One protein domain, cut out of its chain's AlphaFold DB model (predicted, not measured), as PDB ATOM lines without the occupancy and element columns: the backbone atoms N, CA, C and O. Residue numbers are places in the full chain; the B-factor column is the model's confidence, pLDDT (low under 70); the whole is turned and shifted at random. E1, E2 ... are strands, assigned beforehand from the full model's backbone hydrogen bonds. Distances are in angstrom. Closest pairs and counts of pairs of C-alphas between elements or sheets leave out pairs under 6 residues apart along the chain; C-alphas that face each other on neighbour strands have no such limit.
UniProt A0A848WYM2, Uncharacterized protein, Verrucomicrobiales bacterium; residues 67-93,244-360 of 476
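AT A GLANCE: This is residues 67 to 93 and 244 to 360 of the 476 residues of an uncharacterized protein of Verrucomicrobiales bacterium (UniProt A0A848WYM2). Three small sheets of four strands each are stacked face to face, with E4, E5, E8 and E11 making the middle layer, E1, E2, E7 and E6 over one of its faces and E3, E12, E9 and E10 over the other. The layers are twisted, and their strands run at only small angles from one layer to the next. The printed part has 144 residues with twelve named strands, E1 to E12 in chain order, and no named helix; the class is all strand. The sheets run E4 E5 E8 E11, E1 E2 E7 E6 and E3 E12 E9 E10, all antiparallel. The whole is compact, with a radius of gyration of the C-alphas of 15.1 A and spans of 45 by 36 by 21 A.

IN THESE COORDINATES: Start with E5, residues 263 to 271, from C-alpha 263 at (-12.964, -5.011, 1.106) over 25.0 A. Beside it are E4, residues 253 to 256, and E8, residues 303 to 310, 23.8 A long; E11, residues 341 to 345, follows E8 across the sheet. In the next sheet find E1, residues 68 to 72, from C-alpha 68 at (-19.938, -3.939, -8.554), then E2, residues 78 to 84, 19.9 A, E7, residues 285 to 293, 26.6 A, and E6, residues 273 to 282, 28.2 A, which bends by 51 degrees at residue 276. The third sheet has E3, residues 244 to 247, E12, residues 355 to 359, ending at C-alpha 359 at (-3.338, -8.850, 6.579), E9, residues 318 to 323, and E10, residues 329 to 333.

HOW THE PARTS SIT: These sheets form a stack of sheets, three sheets face to face in turn. In the first, look for N 265 and O 308 of E5 and E8, 2.9 A, N 255 and O 264 of the hairpin E4 and E5, 2.9 A, and N 305 and O 343 of E8 and E11, 2.8 A, within hydrogen-bond range. The sheet E1 E2 E7 E6 faces it, the parts that face each other 10.4 A centre to centre, with the strands of the one at 18 degrees to those of the other; the closest C-alphas of E1 and E5, those of Val 71 and Leu 267, are 7.2 A apart. There N 81 and O 288 of the neighbour strands E2 and E7 are within hydrogen-bond range, 2.9 A apart. The sheet E3 E12 E9 E10 also faces the sheet E4 E5 E8 E11, the parts that face each other 11.0 A centre to centre, with the strands of the one at 13 degrees to those of the other; the closest C-alphas of E9 and E11, those of Pro 323 and His 345, are 7.0 A apart. N 245 and O 357 of E3 and E12 are within range at 2.9 A.

THE WHOLE: The C-alphas farthest apart, His 87 and Gly 326, are 46.4 A apart. Residues 94 to 243 are not printed, and C-alphas 93 and 244 are 23.1 A apart across this cut. Of the links printed whole, none is long. Mean pLDDT of the printed part is 73.8; 44 residues are under 70, among them 84 to 93 and 275 to 286.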
ATOM      1  N   PRO A  67     -16.703  -1.323  -6.190       66.75
ATOM      2  CA  PRO A  67     -17.050  -1.710  -7.543       66.75
ATOM      3  C   PRO A  67     -18.040  -2.865  -7.483       66.75
ATOM      4  O   PRO A  67     -17.891  -3.803  -6.696       66.75
ATOM      5  N   THR A  68     -19.053  -2.801  -8.336       73.38
ATOM      6  CA  THR A  68     -19.938  -3.939  -8.554       73.38
ATOM      7  C   THR A  68     -19.312  -4.847  -9.597       73.38
ATOM      8  O   THR A  68     -18.626  -4.388 -10.512       73.38
ATOM      9  N   PHE A  69     -19.535  -6.148  -9.452       75.19
ATOM     10  CA  PHE A  69     -19.028  -7.145 -10.378       75.19
ATOM     11  C   PHE A  69     -20.155  -8.040 -10.877       75.19
ATOM     12  O   PHE A  69     -21.099  -8.346 -10.147       75.19
ATOM     13  N   ASN A  70     -20.020  -8.486 -12.117       81.12
ATOM     14  CA  ASN A  70     -20.831  -9.531 -12.705       81.12
ATOM     15  C   ASN A  70     -19.927 -10.686 -13.134       81.12
ATOM     16  O   ASN A  70     -18.811 -10.464 -13.604       81.12
ATOM     17  N   VAL A  71     -20.412 -11.910 -12.947       83.56
ATOM     18  CA  VAL A  71     -19.705 -13.129 -13.340       83.56
ATOM     19  C   VAL A  71     -20.596 -13.881 -14.314       83.56
ATOM     20  O   VAL A  71     -21.638 -14.393 -13.902       83.56
ATOM     21  N   ASP A  72     -20.183 -13.944 -15.577       83.69
ATOM     22  CA  ASP A  72     -20.816 -14.779 -16.595       83.69
ATOM     23  C   ASP A  72     -20.017 -16.079 -16.752       83.69
ATOM     24  O   ASP A  72     -18.804 -16.077 -16.967       83.69
ATOM     25  N   ASP A  73     -20.728 -17.190 -16.591       78.94
ATOM     26  CA  ASP A  73     -20.211 -18.559 -16.637       78.94
ATOM     27  C   ASP A  73     -21.091 -19.433 -17.546       78.94
ATOM     28  O   ASP A  73     -21.239 -20.640 -17.360       78.94
ATOM     29  N   SER A  74     -21.760 -18.802 -18.516       80.50
ATOM     30  CA  SER A  74     -22.620 -19.480 -19.488       80.50
ATOM     31  C   SER A  74     -21.838 -20.347 -20.481       80.50
ATOM     32  O   SER A  74     -22.422 -21.207 -21.144       80.50
ATOM     33  N   LYS A  75     -20.518 -20.148 -20.586       78.81
ATOM     34  CA  LYS A  75     -19.625 -20.901 -21.471       78.81
ATOM     35  C   LYS A  75     -18.738 -21.839 -20.663       78.81
ATOM     36  O   LYS A  75     -17.835 -21.407 -19.959       78.81
ATOM     37  N   THR A  76     -18.942 -23.141 -20.833       79.19
ATOM     38  CA  THR A  76     -18.093 -24.165 -20.213       79.19
ATOM     39  C   THR A  76     -16.609 -23.919 -20.505       79.19
ATOM     40  O   THR A  76     -16.211 -23.845 -21.667       79.19
ATOM     41  N   GLY A  77     -15.787 -23.848 -19.452       81.38
ATOM     42  CA  GLY A  77     -14.336 -23.649 -19.565       81.38
ATOM     43  C   GLY A  77     -13.894 -22.184 -19.642       81.38
ATOM     44  O   GLY A  77     -12.698 -21.917 -19.788       81.38
ATOM     45  N   GLU A  78     -14.819 -21.228 -19.520       83.94
ATOM     46  CA  GLU A  78     -14.525 -19.796 -19.521       83.94
ATOM     47  C   GLU A  78     -15.328 -19.057 -18.442       83.94
ATOM     48  O   GLU A  78     -16.538 -19.207 -18.349       83.94
ATOM     49  N   VAL A  79     -14.649 -18.224 -17.650       82.56
ATOM     50  CA  VAL A  79     -15.275 -17.308 -16.688       82.56
ATOM     51  C   VAL A  79     -15.010 -15.880 -17.140       82.56
ATOM     52  O   VAL A  79     -13.851 -15.462 -17.236       82.56
ATOM     53  N   GLU A  80     -16.070 -15.118 -17.373       82.81
ATOM     54  CA  GLU A  80     -15.996 -13.688 -17.652       82.81
ATOM     55  C   GLU A  80     -16.353 -12.904 -16.386       82.81
ATOM     56  O   GLU A  80     -17.401 -13.114 -15.777       82.81
ATOM     57  N   VAL A  81     -15.455 -12.011 -15.969       77.31
ATOM     58  CA  VAL A  81     -15.673 -11.101 -14.846       77.31
ATOM     59  C   VAL A  81     -15.654  -9.675 -15.367       77.31
ATOM     60  O   VAL A  81     -14.620  -9.182 -15.825       77.31
ATOM     61  N   THR A  82     -16.791  -9.006 -15.240       74.62
ATOM     62  CA  THR A  82     -16.937  -7.578 -15.518       74.62
ATOM     63  C   THR A  82     -17.027  -6.849 -14.196       74.62
ATOM     64  O   THR A  82     -17.839  -7.234 -13.357       74.62
ATOM     65  N   TRP A  83     -16.250  -5.788 -13.990       76.56
ATOM     66  CA  TRP A  83     -16.470  -4.900 -12.851       76.56
ATOM     67  C   TRP A  83     -16.548  -3.438 -13.274       76.56
ATOM     68  O   TRP A  83     -15.763  -2.941 -14.088       76.56
ATOM     69  N   LEU A  84     -17.530  -2.753 -12.697       69.12
ATOM     70  CA  LEU A  84     -17.812  -1.348 -12.943       69.12
ATOM     71  C   LEU A  84     -17.161  -0.539 -11.832       69.12
ATOM     72  O   LEU A  84     -17.581  -0.589 -10.672       69.12
ATOM     73  N   THR A  85     -16.102   0.188 -12.177       61.59
ATOM     74  CA  THR A  85     -15.449   1.088 -11.230       61.59
ATOM     75  C   THR A  85     -16.113   2.458 -11.289       61.59
ATOM     76  O   THR A  85     -16.265   3.000 -12.387       61.59
ATOM     77  N   PRO A  86     -16.436   3.078 -10.142       57.88
ATOM     78  CA  PRO A  86     -16.743   4.501 -10.120       57.88
ATOM     79  C   PRO A  86     -15.596   5.281 -10.778       57.88
ATOM     80  O   PRO A  86     -14.423   4.963 -10.557       57.88
ATOM     81  N   HIS A  87     -15.916   6.295 -11.587       50.44
ATOM     82  CA  HIS A  87     -14.897   7.175 -12.159       50.44
ATOM     83  C   HIS A  87     -14.009   7.757 -11.049       50.44
ATOM     84  O   HIS A  87     -14.515   8.263 -10.050       50.44
ATOM     85  N   GLY A  88     -12.688   7.693 -11.242       50.97
ATOM     86  CA  GLY A  88     -11.723   8.162 -10.249       50.97
ATOM     87  C   GLY A  88     -11.536   7.177  -9.099       50.97
ATOM     88  O   GLY A  88     -11.757   7.542  -7.947       50.97
ATOM     89  N   ILE A  89     -11.122   5.939  -9.418       50.97
ATOM     90  CA  ILE A  89     -10.695   4.932  -8.434       50.97
ATOM     91  C   ILE A  89      -9.834   5.637  -7.379       50.97
ATOM     92  O   ILE A  89      -8.763   6.141  -7.738       50.97
ATOM     93  N   PRO A  90     -10.272   5.707  -6.107       47.53
ATOM     94  CA  PRO A  90      -9.445   6.279  -5.069       47.53
ATOM     95  C   PRO A  90      -8.235   5.362  -4.911       47.53
ATOM     96  O   PRO A  90      -8.308   4.298  -4.298       47.53
ATOM     97  N   LYS A  91      -7.115   5.767  -5.514       49.28
ATOM     98  CA  LYS A  91      -5.807   5.230  -5.169       49.28
ATOM     99  C   LYS A  91      -5.563   5.684  -3.741       49.28
ATOM    100  O   LYS A  91      -5.293   6.861  -3.502       49.28
ATOM    101  N   LEU A  92      -5.737   4.782  -2.783       49.09
ATOM    102  CA  LEU A  92      -5.200   5.047  -1.460       49.09
ATOM    103  C   LEU A  92      -3.678   5.148  -1.638       49.09
ATOM    104  O   LEU A  92      -3.049   4.286  -2.238       49.09
ATOM    105  N   GLY A  93      -3.093   6.249  -1.189       49.38
ATOM    106  CA  GLY A  93      -1.651   6.333  -1.056       49.38
ATOM    107  C   GLY A  93      -1.122   5.177  -0.190       49.38
ATOM    108  O   GLY A  93      -1.860   4.605   0.619       49.38
ATOM    109  N   GLU A 244      -5.818 -12.513  10.623       89.75
ATOM    110  CA  GLU A 244      -6.165 -13.613   9.723       89.75
ATOM    111  C   GLU A 244      -7.675 -13.798   9.666       89.75
ATOM    112  O   GLU A 244      -8.357 -13.772  10.689       89.75
ATOM    113  N   ILE A 245      -8.181 -14.026   8.458       87.88
ATOM    114  CA  ILE A 245      -9.579 -14.373   8.214       87.88
ATOM    115  C   ILE A 245      -9.642 -15.653   7.384       87.88
ATOM    116  O   ILE A 245      -8.805 -15.891   6.507       87.88
ATOM    117  N   SER A 246     -10.659 -16.465   7.652       88.19
ATOM    118  CA  SER A 246     -10.973 -17.668   6.882       88.19
ATOM    119  C   SER A 246     -12.267 -17.442   6.115       88.19
ATOM    120  O   SER A 246     -13.270 -17.026   6.690       88.19
ATOM    121  N   ILE A 247     -12.230 -17.715   4.816       84.81
ATOM    122  CA  ILE A 247     -13.338 -17.495   3.891       84.81
ATOM    123  C   ILE A 247     -13.861 -18.842   3.421       84.81
ATOM    124  O   ILE A 247     -13.085 -19.699   3.006       84.81
ATOM    125  N   ASP A 248     -15.177 -19.007   3.455       85.56
ATOM    126  CA  ASP A 248     -15.858 -20.137   2.833       85.56
ATOM    127  C   ASP A 248     -15.815 -19.973   1.300       85.56
ATOM    128  O   ASP A 248     -16.433 -19.040   0.777       85.56
ATOM    129  N   PRO A 249     -15.105 -20.845   0.560       78.88
ATOM    130  CA  PRO A 249     -14.925 -20.703  -0.884       78.88
ATOM    131  C   PRO A 249     -16.219 -20.909  -1.684       78.88
ATOM    132  O   PRO A 249     -16.230 -20.701  -2.896       78.88
ATOM    133  N   THR A 250     -17.305 -21.347  -1.047       74.56
ATOM    134  CA  THR A 250     -18.600 -21.556  -1.704       74.56
ATOM    135  C   THR A 250     -19.534 -20.357  -1.558       74.56
ATOM    136  O   THR A 250     -20.516 -20.242  -2.295       74.56
ATOM    137  N   LYS A 251     -19.225 -19.420  -0.652       78.38
ATOM    138  CA  LYS A 251     -20.067 -18.253  -0.381       78.38
ATOM    139  C   LYS A 251     -19.551 -17.024  -1.111       78.38
ATOM    140  O   LYS A 251     -18.497 -16.485  -0.794       78.38
ATOM    141  N   LYS A 252     -20.346 -16.544  -2.070       76.56
ATOM    142  CA  LYS A 252     -20.150 -15.222  -2.676       76.56
ATOM    143  C   LYS A 252     -20.472 -14.135  -1.660       76.56
ATOM    144  O   LYS A 252     -21.426 -14.261  -0.894       76.56
ATOM    145  N   GLY A 253     -19.703 -13.059  -1.692       73.75
ATOM    146  CA  GLY A 253     -19.921 -11.928  -0.804       73.75
ATOM    147  C   GLY A 253     -18.681 -11.075  -0.666       73.75
ATOM    148  O   GLY A 253     -17.664 -11.317  -1.315       73.75
ATOM    149  N   THR A 254     -18.781 -10.069   0.188       77.88
ATOM    150  CA  THR A 254     -17.660  -9.201   0.505       77.88
ATOM    151  C   THR A 254     -17.318  -9.306   1.979       77.88
ATOM    152  O   THR A 254     -18.169  -9.558   2.834       77.88
ATOM    153  N   MET A 255     -16.031  -9.193   2.270       79.81
ATOM    154  CA  MET A 255     -15.480  -9.333   3.607       79.81
ATOM    155  C   MET A 255     -14.501  -8.208   3.877       79.81
ATOM    156  O   MET A 255     -13.887  -7.674   2.957       79.81
ATOM    157  N   ARG A 256     -14.334  -7.858   5.147       77.44
ATOM    158  CA  ARG A 256     -13.390  -6.829   5.578       77.44
ATOM    159  C   ARG A 256     -12.546  -7.366   6.714       77.44
ATOM    160  O   ARG A 256     -13.026  -8.157   7.525       77.44
ATOM    161  N   PHE A 257     -11.306  -6.909   6.765       78.00
ATOM    162  CA  PHE A 257     -10.514  -7.007   7.979       78.00
ATOM    163  C   PHE A 257     -10.989  -5.954   8.981       78.00
ATOM    164  O   PHE A 257     -11.508  -4.900   8.614       78.00
ATOM    165  N   THR A 258     -10.796  -6.231  10.259       75.62
ATOM    166  CA  THR A 258     -11.217  -5.377  11.372       75.62
ATOM    167  C   THR A 258     -10.409  -4.082  11.406       75.62
ATOM    168  O   THR A 258     -10.938  -3.025  11.744       75.62
ATOM    169  N   ARG A 259      -9.116  -4.153  11.063       69.50
ATOM    170  CA  ARG A 259      -8.173  -3.032  11.209       69.50
ATOM    171  C   ARG A 259      -7.977  -2.186   9.949       69.50
ATOM    172  O   ARG A 259      -7.257  -1.194  10.012       69.50
ATOM    173  N   HIS A 260      -8.588  -2.540   8.817       69.06
ATOM    174  CA  HIS A 260      -8.386  -1.816   7.561       69.06
ATOM    175  C   HIS A 260      -9.663  -1.755   6.723       69.06
ATOM    176  O   HIS A 260     -10.353  -2.764   6.589       69.06
ATOM    177  N   PRO A 261      -9.952  -0.622   6.059       64.38
ATOM    178  CA  PRO A 261     -11.174  -0.456   5.274       64.38
ATOM    179  C   PRO A 261     -11.168  -1.224   3.938       64.38
ATOM    180  O   PRO A 261     -11.997  -0.951   3.075       64.38
ATOM    181  N   ALA A 262     -10.226  -2.155   3.740       71.81
ATOM    182  CA  ALA A 262     -10.135  -2.909   2.500       71.81
ATOM    183  C   ALA A 262     -11.207  -3.992   2.481       71.81
ATOM    184  O   ALA A 262     -11.368  -4.752   3.436       71.81
ATOM    185  N   GLU A 263     -11.913  -4.057   1.368       77.06
ATOM    186  CA  GLU A 263     -12.964  -5.011   1.106       77.06
ATOM    187  C   GLU A 263     -12.459  -6.075   0.136       77.06
ATOM    188  O   GLU A 263     -11.968  -5.779  -0.952       77.06
ATOM    189  N   ILE A 264     -12.563  -7.329   0.549       79.94
ATOM    190  CA  ILE A 264     -12.251  -8.488  -0.272       79.94
ATOM    191  C   ILE A 264     -13.566  -9.018  -0.815       79.94
ATOM    192  O   ILE A 264     -14.401  -9.506  -0.054       79.94
ATOM    193  N   GLY A 265     -13.754  -8.925  -2.126       77.94
ATOM    194  CA  GLY A 265     -14.909  -9.503  -2.797       77.94
ATOM    195  C   GLY A 265     -14.600 -10.914  -3.267       77.94
ATOM    196  O   GLY A 265     -13.673 -11.128  -4.042       77.94
ATOM    197  N   PHE A 266     -15.378 -11.889  -2.820       81.62
ATOM    198  CA  PHE A 266     -15.310 -13.252  -3.317       81.62
ATOM    199  C   PHE A 266     -16.273 -13.435  -4.489       81.62
ATOM    200  O   PHE A 266     -17.488 -13.279  -4.336       81.62
ATOM    201  N   LEU A 267     -15.728 -13.762  -5.663       81.88
ATOM    202  CA  LEU A 267     -16.491 -13.733  -6.909       81.88
ATOM    203  C   LEU A 267     -17.064 -15.107  -7.256       81.88
ATOM    204  O   LEU A 267     -18.262 -15.245  -7.521       81.88
ATOM    205  N   THR A 268     -16.206 -16.128  -7.295       85.00
ATOM    206  CA  THR A 268     -16.580 -17.493  -7.686       85.00
ATOM    207  C   THR A 268     -15.475 -18.501  -7.357       85.00
ATOM    208  O   THR A 268     -14.325 -18.120  -7.149       85.00
ATOM    209  N   ALA A 269     -15.808 -19.792  -7.363       86.19
ATOM    210  CA  ALA A 269     -14.846 -20.888  -7.323       86.19
ATOM    211  C   ALA A 269     -15.288 -22.073  -8.180       86.19
ATOM    212  O   ALA A 269     -16.488 -22.312  -8.337       86.19
ATOM    213  N   ARG A 270     -14.324 -22.794  -8.754       85.94
ATOM    214  CA  ARG A 270     -14.559 -23.869  -9.725       85.94
ATOM    215  C   ARG A 270     -13.514 -24.965  -9.599       85.94
ATOM    216  O   ARG A 270     -12.361 -24.677  -9.286       85.94
ATOM    217  N   ASP A 271     -13.911 -26.190  -9.922       87.06
ATOM    218  CA  ASP A 271     -12.965 -27.265 -10.210       87.06
ATOM    219  C   ASP A 271     -12.239 -27.002 -11.535       87.06
ATOM    220  O   ASP A 271     -12.787 -26.422 -12.474       87.06
ATOM    221  N   GLY A 272     -10.988 -27.443 -11.598       84.56
ATOM    222  CA  GLY A 272     -10.077 -27.230 -12.708       84.56
ATOM    223  C   GLY A 272      -8.895 -26.323 -12.377       84.56
ATOM    224  O   GLY A 272      -8.754 -25.771 -11.285       84.56
ATOM    225  N   ARG A 273      -8.020 -26.174 -13.367       81.69
ATOM    226  CA  ARG A 273      -6.833 -25.326 -13.325       81.69
ATOM    227  C   ARG A 273      -7.012 -24.149 -14.272       81.69
ATOM    228  O   ARG A 273      -7.453 -24.311 -15.405       81.69
ATOM    229  N   LEU A 274      -6.598 -22.970 -13.823       78.88
ATOM    230  CA  LEU A 274      -6.544 -21.767 -14.648       78.88
ATOM    231  C   LEU A 274      -5.429 -21.908 -15.700       78.88
ATOM    232  O   LEU A 274      -4.270 -22.123 -15.337       78.88
ATOM    233  N   ASN A 275      -5.786 -21.807 -16.984       69.56
ATOM    234  CA  ASN A 275      -4.865 -21.982 -18.118       69.56
ATOM    235  C   ASN A 275      -4.551 -20.665 -18.858       69.56
ATOM    236  O   ASN A 275      -3.648 -20.600 -19.687       69.56
ATOM    237  N   GLY A 276      -5.255 -19.577 -18.546       60.25
ATOM    238  CA  GLY A 276      -4.931 -18.261 -19.088       60.25
ATOM    239  C   GLY A 276      -5.881 -17.169 -18.619       60.25
ATOM    240  O   GLY A 276      -7.000 -17.447 -18.185       60.25
ATOM    241  N   SER A 277      -5.428 -15.922 -18.730       64.75
ATOM    242  CA  SER A 277      -6.233 -14.725 -18.481       64.75
ATOM    243  C   SER A 277      -6.032 -13.718 -19.608       64.75
ATOM    244  O   SER A 277      -4.889 -13.494 -20.012       64.75
ATOM    245  N   SER A 278      -7.098 -13.070 -20.066       51.50
ATOM    246  CA  SER A 278      -7.019 -11.877 -20.911       51.50
ATOM    247  C   SER A 278      -7.673 -10.691 -20.211       51.50
ATOM    248  O   SER A 278      -8.667 -10.845 -19.502       51.50
ATOM    249  N   TRP A 279      -7.083  -9.513 -20.405       57.09
ATOM    250  CA  TRP A 279      -7.488  -8.265 -19.762       57.09
ATOM    251  C   TRP A 279      -7.889  -7.263 -20.845       57.09
ATOM    252  O   TRP A 279      -7.142  -7.055 -21.802       57.09
ATOM    253  N   GLY A 280      -9.059  -6.648 -20.701       43.09
ATOM    254  CA  GLY A 280      -9.555  -5.576 -21.563       43.09
ATOM    255  C   GLY A 280     -10.398  -4.586 -20.761       43.09
ATOM    256  O   GLY A 280     -10.822  -4.877 -19.645       43.09
ATOM    257  N   GLY A 281     -10.631  -3.387 -21.286       49.09
ATOM    258  CA  GLY A 281     -11.489  -2.422 -20.602       49.09
ATOM    259  C   GLY A 281     -11.414  -1.010 -21.159       49.09
ATOM    260  O   GLY A 281     -10.444  -0.632 -21.815       49.09
ATOM    261  N   SER A 282     -12.455  -0.237 -20.870       44.25
ATOM    262  CA  SER A 282     -12.480   1.219 -21.007       44.25
ATOM    263  C   SER A 282     -12.308   1.841 -19.614       44.25
ATOM    264  O   SER A 282     -12.481   1.158 -18.611       44.25
ATOM    265  N   GLY A 283     -11.952   3.123 -19.496       48.47
ATOM    266  CA  GLY A 283     -11.631   3.750 -18.196       48.47
ATOM    267  C   GLY A 283     -12.721   3.695 -17.101       48.47
ATOM    268  O   GLY A 283     -12.455   4.122 -15.981       48.47
ATOM    269  N   SER A 284     -13.924   3.197 -17.401       58.78
ATOM    270  CA  SER A 284     -15.055   2.995 -16.478       58.78
ATOM    271  C   SER A 284     -15.444   1.529 -16.246       58.78
ATOM    272  O   SER A 284     -16.174   1.231 -15.303       58.78
ATOM    273  N   GLU A 285     -14.987   0.614 -17.097       61.97
ATOM    274  CA  GLU A 285     -15.375  -0.797 -17.081       61.97
ATOM    275  C   GLU A 285     -14.160  -1.649 -17.419       61.97
ATOM    276  O   GLU A 285     -13.545  -1.481 -18.476       61.97
ATOM    277  N   SER A 286     -13.832  -2.587 -16.537       67.88
ATOM    278  CA  SER A 286     -12.789  -3.564 -16.811       67.88
ATOM    279  C   SER A 286     -13.389  -4.955 -16.925       67.88
ATOM    280  O   SER A 286     -14.257  -5.364 -16.152       67.88
ATOM    281  N   LEU A 287     -12.915  -5.652 -17.950       70.75
ATOM    282  CA  LEU A 287     -13.353  -6.960 -18.371       70.75
ATOM    283  C   LEU A 287     -12.161  -7.905 -18.326       70.75
ATOM    284  O   LEU A 287     -11.175  -7.720 -19.044       70.75
ATOM    285  N   THR A 288     -12.265  -8.945 -17.510       74.56
ATOM    286  CA  THR A 288     -11.243  -9.989 -17.452       74.56
ATOM    287  C   THR A 288     -11.869 -11.339 -17.734       74.56
ATOM    288  O   THR A 288     -12.853 -11.723 -17.103       74.56
ATOM    289  N   ARG A 289     -11.283 -12.071 -18.680       78.00
ATOM    290  CA  ARG A 289     -11.708 -13.428 -19.033       78.00
ATOM    291  C   ARG A 289     -10.661 -14.428 -18.602       78.00
ATOM    292  O   ARG A 289      -9.473 -14.239 -18.866       78.00
ATOM    293  N   PHE A 290     -11.109 -15.512 -17.990       79.75
ATOM    294  CA  PHE A 290     -10.264 -16.619 -17.572       79.75
ATOM    295  C   PHE A 290     -10.695 -17.884 -18.275       79.75
ATOM    296  O   PHE A 290     -11.873 -18.228 -18.272       79.75
ATOM    297  N   ARG A 291      -9.724 -18.611 -18.820       82.56
ATOM    298  CA  ARG A 291      -9.946 -19.975 -19.293       82.56
ATOM    299  C   ARG A 291      -9.464 -20.952 -18.243       82.56
ATOM    300  O   ARG A 291      -8.388 -20.766 -17.665       82.56
ATOM    301  N   TYR A 292     -10.249 -21.991 -18.019       83.88
ATOM    302  CA  TYR A 292      -9.899 -23.059 -17.100       83.88
ATOM    303  C   TYR A 292     -10.163 -24.418 -17.729       83.88
ATOM    304  O   TYR A 292     -11.024 -24.581 -18.591       83.88
ATOM    305  N   GLU A 293      -9.392 -25.400 -17.287       83.19
ATOM    306  CA  GLU A 293      -9.459 -26.768 -17.783       83.19
ATOM    307  C   GLU A 293      -9.703 -27.718 -16.622       83.19
ATOM    308  O   GLU A 293      -9.134 -27.551 -15.540       83.19
ATOM    309  N   SER A 294     -10.530 -28.740 -16.835       76.25
ATOM    310  CA  SER A 294     -10.675 -29.813 -15.858       76.25
ATOM    311  C   SER A 294      -9.344 -30.547 -15.720       76.25
ATOM    312  O   SER A 294      -8.790 -31.012 -16.716       76.25
ATOM    313  N   THR A 295      -8.857 -30.710 -14.498       71.25
ATOM    314  CA  THR A 295      -7.694 -31.554 -14.219       71.25
ATOM    315  C   THR A 295      -8.076 -32.655 -13.247       71.25
ATOM    316  O   THR A 295      -8.791 -32.429 -12.275       71.25
ATOM    317  N   THR A 296      -7.594 -33.861 -13.522       64.94
ATOM    318  CA  THR A 296      -7.749 -35.040 -12.659       64.94
ATOM    319  C   THR A 296      -6.401 -35.532 -12.132       64.94
ATOM    320  O   THR A 296      -6.325 -36.556 -11.450       64.94
ATOM    321  N   ARG A 297      -5.306 -34.825 -12.449       67.56
ATOM    322  CA  ARG A 297      -3.954 -35.265 -12.111       67.56
ATOM    323  C   ARG A 297      -3.625 -34.925 -10.659       67.56
ATOM    324  O   ARG A 297      -3.593 -33.765 -10.257       67.56
ATOM    325  N   LYS A 298      -3.317 -35.961  -9.877       63.22
ATOM    326  CA  LYS A 298      -2.859 -35.838  -8.489       63.22
ATOM    327  C   LYS A 298      -1.574 -34.997  -8.419       63.22
ATOM    328  O   LYS A 298      -0.600 -35.330  -9.092       63.22
ATOM    329  N   GLY A 299      -1.579 -33.950  -7.592       65.06
ATOM    330  CA  GLY A 299      -0.447 -33.032  -7.379       65.06
ATOM    331  C   GLY A 299      -0.544 -31.698  -8.134       65.06
ATOM    332  O   GLY A 299       0.172 -30.761  -7.787       65.06
ATOM    333  N   ASP A 300      -1.452 -31.577  -9.108       74.94
ATOM    334  CA  ASP A 300      -1.771 -30.293  -9.742       74.94
ATOM    335  C   ASP A 300      -2.868 -29.548  -8.962       74.94
ATOM    336  O   ASP A 300      -3.585 -30.130  -8.144       74.94
ATOM    337  N   TRP A 301      -3.018 -28.240  -9.211       82.31
ATOM    338  CA  TRP A 301      -4.181 -27.490  -8.724       82.31
ATOM    339  C   TRP A 301      -5.456 -28.077  -9.328       82.31
ATOM    340  O   TRP A 301      -5.609 -28.047 -10.543       82.31
ATOM    341  N   GLN A 302      -6.340 -28.603  -8.483       83.88
ATOM    342  CA  GLN A 302      -7.586 -29.273  -8.861       83.88
ATOM    343  C   GLN A 302      -8.798 -28.347  -8.847       83.88
ATOM    344  O   GLN A 302      -9.820 -28.687  -9.431       83.88
ATOM    345  N   SER A 303      -8.704 -27.194  -8.192       87.06
ATOM    346  CA  SER A 303      -9.732 -26.158  -8.225       87.06
ATOM    347  C   SER A 303      -9.109 -24.775  -8.061       87.06
ATOM    348  O   SER A 303      -7.924 -24.638  -7.734       87.06
ATOM    349  N   PHE A 304      -9.899 -23.730  -8.291       86.94
ATOM    350  CA  PHE A 304      -9.500 -22.353  -8.048       86.94
ATOM    351  C   PHE A 304     -10.648 -21.500  -7.515       86.94
ATOM    352  O   PHE A 304     -11.826 -21.806  -7.694       86.94
ATOM    353  N   SER A 305     -10.295 -20.380  -6.895       86.50
ATOM    354  CA  SER A 305     -11.229 -19.328  -6.503       86.50
ATOM    355  C   SER A 305     -10.778 -17.972  -7.020       86.50
ATOM    356  O   SER A 305      -9.580 -17.709  -7.080       86.50
ATOM    357  N   LEU A 306     -11.730 -17.111  -7.368       85.38
ATOM    358  CA  LEU A 306     -11.500 -15.745  -7.828       85.38
ATOM    359  C   LEU A 306     -11.946 -14.742  -6.761       85.38
ATOM    360  O   LEU A 306     -13.075 -14.807  -6.269       85.38
ATOM    361  N   MET A 307     -11.063 -13.802  -6.431       82.31
ATOM    362  CA  MET A 307     -11.294 -12.751  -5.442       82.31
ATOM    363  C   MET A 307     -10.804 -11.388  -5.932       82.31
ATOM    364  O   MET A 307      -9.796 -11.299  -6.622       82.31
ATOM    365  N   THR A 308     -11.473 -10.320  -5.522       79.19
ATOM    366  CA  THR A 308     -11.061  -8.928  -5.720       79.19
ATOM    367  C   THR A 308     -10.657  -8.298  -4.393       79.19
ATOM    368  O   THR A 308     -11.142  -8.710  -3.341       79.19
ATOM    369  N   VAL A 309      -9.774  -7.304  -4.438       75.88
ATOM    370  CA  VAL A 309      -9.439  -6.446  -3.297       75.88
ATOM    371  C   VAL A 309      -9.748  -5.007  -3.693       75.88
ATOM    372  O   VAL A 309      -9.229  -4.517  -4.699       75.88
ATOM    373  N   TRP A 310     -10.586  -4.342  -2.901       71.88
ATOM    374  CA  TRP A 310     -10.992  -2.955  -3.079       71.88
ATOM    375  C   TRP A 310     -10.673  -2.108  -1.838       71.88
ATOM    376  O   TRP A 310     -10.905  -2.564  -0.719       71.88
ATOM    377  N   PRO A 311     -10.219  -0.854  -1.994       63.97
ATOM    378  CA  PRO A 311      -9.728  -0.237  -3.228       63.97
ATOM    379  C   PRO A 311      -8.503  -0.960  -3.784       63.97
ATOM    380  O   PRO A 311      -7.838  -1.716  -3.077       63.97
ATOM    381  N   SER A 312      -8.212  -0.754  -5.070       56.56
ATOM    382  CA  SER A 312      -6.959  -1.237  -5.650       56.56
ATOM    383  C   SER A 312      -5.816  -0.435  -5.030       56.56
ATOM    384  O   SER A 312      -5.631   0.735  -5.373       56.56
ATOM    385  N   VAL A 313      -5.080  -1.027  -4.090       55.88
ATOM    386  CA  VAL A 313      -3.962  -0.344  -3.433       55.88
ATOM    387  C   VAL A 313      -2.749  -1.229  -3.283       55.88
ATOM    388  O   VAL A 313      -2.841  -2.329  -2.746       55.88
ATOM    389  N   LEU A 314      -1.586  -0.666  -3.602       50.47
ATOM    390  CA  LEU A 314      -0.288  -1.220  -3.225       50.47
ATOM    391  C   LEU A 314      -0.105  -1.305  -1.690       50.47
ATOM    392  O   LEU A 314       0.737  -2.066  -1.220       50.47
ATOM    393  N   ALA A 315      -0.911  -0.577  -0.903       52.25
ATOM    394  CA  ALA A 315      -0.773  -0.468   0.551       52.25
ATOM    395  C   ALA A 315      -1.316  -1.631   1.376       52.25
ATOM    396  O   ALA A 315      -0.786  -1.914   2.451       52.25
ATOM    397  N   VAL A 316      -2.330  -2.343   0.882       61.09
ATOM    398  CA  VAL A 316      -2.947  -3.428   1.650       61.09
ATOM    399  C   VAL A 316      -2.187  -4.708   1.367       61.09
ATOM    400  O   VAL A 316      -2.459  -5.433   0.410       61.09
ATOM    401  N   MET A 317      -1.188  -4.984   2.200       75.25
ATOM    402  CA  MET A 317      -0.461  -6.238   2.110       75.25
ATOM    403  C   MET A 317      -1.357  -7.368   2.616       75.25
ATOM    404  O   MET A 317      -1.447  -7.619   3.818       75.25
ATOM    405  N   ILE A 318      -2.015  -8.042   1.676       78.12
ATOM    406  CA  ILE A 318      -2.772  -9.266   1.921       78.12
ATOM    407  C   ILE A 318      -1.957 -10.430   1.370       78.12
ATOM    408  O   ILE A 318      -1.571 -10.455   0.198       78.12
ATOM    409  N   ASP A 319      -1.682 -11.408   2.221       82.62
ATOM    410  CA  ASP A 319      -1.189 -12.708   1.802       82.62
ATOM    411  C   ASP A 319      -2.346 -13.714   1.802       82.62
ATOM    412  O   ASP A 319      -3.205 -13.704   2.680       82.62
ATOM    413  N   ARG A 320      -2.337 -14.630   0.838       84.75
ATOM    414  CA  ARG A 320      -3.191 -15.820   0.817       84.75
ATOM    415  C   ARG A 320      -2.385 -17.048   1.214       84.75
ATOM    416  O   ARG A 320      -1.207 -17.158   0.865       84.75
ATOM    417  N   PHE A 321      -3.015 -17.985   1.904       85.00
ATOM    418  CA  PHE A 321      -2.399 -19.272   2.187       85.00
ATOM    419  C   PHE A 321      -2.556 -20.213   0.988       85.00
ATOM    420  O   PHE A 321      -3.670 -20.536   0.588       85.00
ATOM    421  N   GLU A 322      -1.438 -20.683   0.443       80.62
ATOM    422  CA  GLU A 322      -1.385 -21.713  -0.592       80.62
ATOM    423  C   GLU A 322      -0.980 -23.050   0.050       80.62
ATOM    424  O   GLU A 322       0.180 -23.197   0.473       80.62
ATOM    425  N   PRO A 323      -1.901 -24.025   0.153       77.00
ATOM    426  CA  PRO A 323      -1.558 -25.358   0.626       77.00
ATOM    427  C   PRO A 323      -0.585 -26.045  -0.345       77.00
ATOM    428  O   PRO A 323      -0.621 -25.832  -1.556       77.00
ATOM    429  N   ARG A 324       0.310 -26.866   0.203       77.69
ATOM    430  CA  ARG A 324       1.260 -27.719  -0.519       77.69
ATOM    431  C   ARG A 324       1.100 -29.167  -0.055       77.69
ATOM    432  O   ARG A 324       0.593 -29.428   1.037       77.69
ATOM    433  N   ASP A 325       1.569 -30.108  -0.869       67.94
ATOM    434  CA  ASP A 325       1.564 -31.525  -0.507       67.94
ATOM    435  C   ASP A 325       2.325 -31.788   0.806       67.94
ATOM    436  O   ASP A 325       3.303 -31.114   1.144       67.94
ATOM    437  N   GLY A 326       1.852 -32.778   1.570       66.06
ATOM    438  CA  GLY A 326       2.451 -33.165   2.852       66.06
ATOM    439  C   GLY A 326       2.069 -32.276   4.043       66.06
ATOM    440  O   GLY A 326       2.818 -32.214   5.016       66.06
ATOM    441  N   GLY A 327       0.939 -31.562   3.972       61.53
ATOM    442  CA  GLY A 327       0.392 -30.772   5.088       61.53
ATOM    443  C   GLY A 327       1.122 -29.452   5.361       61.53
ATOM    444  O   GLY A 327       0.824 -28.765   6.337       61.53
ATOM    445  N   LYS A 328       2.076 -29.076   4.504       75.50
ATOM    446  CA  LYS A 328       2.780 -27.788   4.556       75.50
ATOM    447  C   LYS A 328       2.060 -26.772   3.665       75.50
ATOM    448  O   LYS A 328       1.261 -27.130   2.811       75.50
ATOM    449  N   GLY A 329       2.349 -25.487   3.820       76.00
ATOM    450  CA  GLY A 329       1.858 -24.459   2.900       76.00
ATOM    451  C   GLY A 329       2.700 -23.199   2.970       76.00
ATOM    452  O   GLY A 329       3.638 -23.114   3.765       76.00
ATOM    453  N   ARG A 330       2.399 -22.231   2.108       80.06
ATOM    454  CA  ARG A 330       3.102 -20.944   2.072       80.06
ATOM    455  C   ARG A 330       2.125 -19.783   1.998       80.06
ATOM    456  O   ARG A 330       1.042 -19.915   1.449       80.06
ATOM    457  N   TRP A 331       2.555 -18.629   2.486       79.81
ATOM    458  CA  TRP A 331       1.839 -17.372   2.305       79.81
ATOM    459  C   TRP A 331       2.332 -16.671   1.037       79.81
ATOM    460  O   TRP A 331       3.512 -16.318   0.925       79.81
ATOM    461  N   ALA A 332       1.437 -16.496   0.070       76.56
ATOM    462  CA  ALA A 332       1.706 -15.845  -1.205       76.56
ATOM    463  C   ALA A 332       1.025 -14.475  -1.257       76.56
ATOM    464  O   ALA A 332      -0.127 -14.338  -0.857       76.56
ATOM    465  N   ARG A 333       1.729 -13.464  -1.775       74.62
ATOM    466  CA  ARG A 333       1.187 -12.108  -1.899       74.62
ATOM    467  C   ARG A 333       0.002 -12.082  -2.865       74.62
ATOM    468  O   ARG A 333       0.060 -12.651  -3.958       74.62
ATOM    469  N   VAL A 334      -1.037 -11.355  -2.476       70.44
ATOM    470  CA  VAL A 334      -2.101 -10.874  -3.353       70.44
ATOM    471  C   VAL A 334      -1.630  -9.531  -3.931       70.44
ATOM    472  O   VAL A 334      -1.466  -8.560  -3.199       70.44
ATOM    473  N   THR A 335      -1.260  -9.485  -5.213       56.53
ATOM    474  CA  THR A 335      -0.665  -8.287  -5.837       56.53
ATOM    475  C   THR A 335      -1.749  -7.354  -6.363       56.53
ATOM    476  O   THR A 335      -2.333  -7.657  -7.391       56.53
ATOM    477  N   ALA A 336      -1.983  -6.206  -5.731       49.31
ATOM    478  CA  ALA A 336      -3.112  -5.307  -6.009       49.31
ATOM    479  C   ALA A 336      -3.056  -4.484  -7.324       49.31
ATOM    480  O   ALA A 336      -3.516  -3.343  -7.366       49.31
ATOM    481  N   ASN A 337      -2.537  -5.042  -8.421       45.69
ATOM    482  CA  ASN A 337      -2.666  -4.424  -9.742       45.69
ATOM    483  C   ASN A 337      -3.995  -4.863 -10.371       45.69
ATOM    484  O   ASN A 337      -4.091  -5.962 -10.906       45.69
ATOM    485  N   GLY A 338      -5.022  -4.014 -10.298       50.00
ATOM    486  CA  GLY A 338      -6.239  -4.181 -11.105       50.00
ATOM    487  C   GLY A 338      -7.329  -5.098 -10.541       50.00
ATOM    488  O   GLY A 338      -8.256  -5.418 -11.266       50.00
ATOM    489  N   GLY A 339      -7.279  -5.483  -9.262       63.19
ATOM    490  CA  GLY A 339      -8.487  -5.913  -8.546       63.19
ATOM    491  C   GLY A 339      -9.023  -7.319  -8.842       63.19
ATOM    492  O   GLY A 339     -10.176  -7.567  -8.522       63.19
ATOM    493  N   LEU A 340      -8.249  -8.265  -9.384       71.06
ATOM    494  CA  LEU A 340      -8.698  -9.662  -9.473       71.06
ATOM    495  C   LEU A 340      -7.553 -10.662  -9.285       71.06
ATOM    496  O   LEU A 340      -6.490 -10.550  -9.894       71.06
ATOM    497  N   HIS A 341      -7.776 -11.657  -8.433       76.44
ATOM    498  CA  HIS A 341      -6.798 -12.656  -8.026       76.44
ATOM    499  C   HIS A 341      -7.401 -14.045  -8.068       76.44
ATOM    500  O   HIS A 341      -8.505 -14.269  -7.576       76.44
ATOM    501  N   SER A 342      -6.631 -14.987  -8.600       79.44
ATOM    502  CA  SER A 342      -6.939 -16.404  -8.516       79.44
ATOM    503  C   SER A 342      -6.159 -17.066  -7.382       79.44
ATOM    504  O   SER A 342      -4.993 -16.757  -7.120       79.44
ATOM    505  N   VAL A 343      -6.816 -17.994  -6.698       81.00
ATOM    506  CA  VAL A 343      -6.226 -18.862  -5.679       81.00
ATOM    507  C   VAL A 343      -6.425 -20.290  -6.134       81.00
ATOM    508  O   VAL A 343      -7.565 -20.728  -6.226       81.00
ATOM    509  N   GLY A 344      -5.339 -20.991  -6.453       82.62
ATOM    510  CA  GLY A 344      -5.383 -22.413  -6.789       82.62
ATOM    511  C   GLY A 344      -5.397 -23.291  -5.539       82.62
ATOM    512  O   GLY A 344      -4.721 -22.982  -4.554       82.62
ATOM    513  N   HIS A 345      -6.119 -24.406  -5.600       85.56
ATOM    514  CA  HIS A 345      -6.247 -25.386  -4.522       85.56
ATOM    515  C   HIS A 345      -5.865 -26.779  -5.017       85.56
ATOM    516  O   HIS A 345      -6.137 -27.140  -6.156       85.56
ATOM    517  N   LEU A 346      -5.264 -27.594  -4.150       86.00
ATOM    518  CA  LEU A 346      -4.834 -28.964  -4.480       86.00
ATOM    519  C   LEU A 346      -5.955 -30.010  -4.399       86.00
ATOM    520  O   LEU A 346      -5.709 -31.187  -4.655       86.00
ATOM    521  N   LYS A 347      -7.162 -29.598  -4.016       86.44
ATOM    522  CA  LYS A 347      -8.334 -30.458  -3.847       86.44
ATOM    523  C   LYS A 347      -9.502 -29.936  -4.686       86.44
ATOM    524  O   LYS A 347      -9.492 -28.744  -5.017       86.44
ATOM    525  N   PRO A 348     -10.500 -30.778  -4.997       88.00
ATOM    526  CA  PRO A 348     -11.768 -30.309  -5.542       88.00
ATOM    527  C   PRO A 348     -12.393 -29.272  -4.609       88.00
ATOM    528  O   PRO A 348     -12.193 -29.326  -3.393       88.00
ATOM    529  N   ILE A 349     -13.156 -28.330  -5.157       87.44
ATOM    530  CA  ILE A 349     -13.694 -27.195  -4.407       87.44
ATOM    531  C   ILE A 349     -14.623 -27.633  -3.271       87.44
ATOM    532  O   ILE A 349     -14.664 -26.989  -2.228       87.44
ATOM    533  N   SER A 350     -15.303 -28.769  -3.439       87.62
ATOM    534  CA  SER A 350     -16.141 -29.404  -2.415       87.62
ATOM    535  C   SER A 350     -15.364 -29.870  -1.177       87.62
ATOM    536  O   SER A 350     -15.964 -30.053  -0.122       87.62
ATOM    537  N   GLU A 351     -14.046 -30.049  -1.286       87.38
ATOM    538  CA  GLU A 351     -13.154 -30.461  -0.195       87.38
ATOM    539  C   GLU A 351     -12.291 -29.306   0.346       87.38
ATOM    540  O   GLU A 351     -11.457 -29.505   1.239       87.38
ATOM    541  N   VAL A 352     -12.439 -28.096  -0.203       86.44
ATOM    542  CA  VAL A 352     -11.744 -26.904   0.292       86.44
ATOM    543  C   VAL A 352     -12.553 -26.320   1.447       86.44
ATOM    544  O   VAL A 352     -13.566 -25.663   1.244       86.44
ATOM    545  N   GLU A 353     -12.086 -26.541   2.675       85.62
ATOM    546  CA  GLU A 353     -12.769 -26.062   3.887       85.62
ATOM    547  C   GLU A 353     -12.797 -24.533   3.987       85.62
ATOM    548  O   GLU A 353     -13.806 -23.940   4.365       85.62
ATOM    549  N   SER A 354     -11.667 -23.882   3.693       88.25
ATOM    550  CA  SER A 354     -11.559 -22.426   3.736       88.25
ATOM    551  C   SER A 354     -10.375 -21.892   2.938       88.25
ATOM    552  O   SER A 354      -9.347 -22.553   2.768       88.25
ATOM    553  N   ILE A 355     -10.501 -20.643   2.500       85.88
ATOM    554  CA  ILE A 355      -9.408 -19.828   1.982       85.88
ATOM    555  C   ILE A 355      -8.947 -18.916   3.107       85.88
ATOM    556  O   ILE A 355      -9.717 -18.097   3.603       85.88
ATOM    557  N   ARG A 356      -7.684 -19.042   3.504       88.62
ATOM    558  CA  ARG A 356      -7.120 -18.212   4.569       88.62
ATOM    559  C   ARG A 356      -6.391 -17.021   3.982       88.62
ATOM    560  O   ARG A 356      -5.518 -17.185   3.126       88.62
ATOM    561  N   LEU A 357      -6.739 -15.842   4.471       86.94
ATOM    562  CA  LEU A 357      -6.101 -14.582   4.129       86.94
ATOM    563  C   LEU A 357      -5.482 -13.971   5.380       86.94
ATOM    564  O   LEU A 357      -6.009 -14.117   6.480       86.94
ATOM    565  N   ARG A 358      -4.365 -13.281   5.195       87.44
ATOM    566  CA  ARG A 358      -3.608 -12.621   6.249       87.44
ATOM    567  C   ARG A 358      -3.332 -11.188   5.848       87.44
ATOM    568  O   ARG A 358      -2.734 -10.957   4.799       87.44
ATOM    569  N   GLN A 359      -3.691 -10.251   6.708       84.25
ATOM    570  CA  GLN A 359      -3.338  -8.850   6.579       84.25
ATOM    571  C   GLN A 359      -2.217  -8.466   7.548       84.25
ATOM    572  O   GLN A 359      -2.172  -8.917   8.693       84.25
ATOM    573  N   TYR A 360      -1.357  -7.555   7.096       80.50
ATOM    574  CA  TYR A 360      -0.441  -6.792   7.940       80.50
ATOM    575  C   TYR A 360      -1.040  -5.393   8.173       80.50
ATOM    576  O   TYR A 360      -1.343  -4.711   7.191       80.50
TER     577      TYR A 360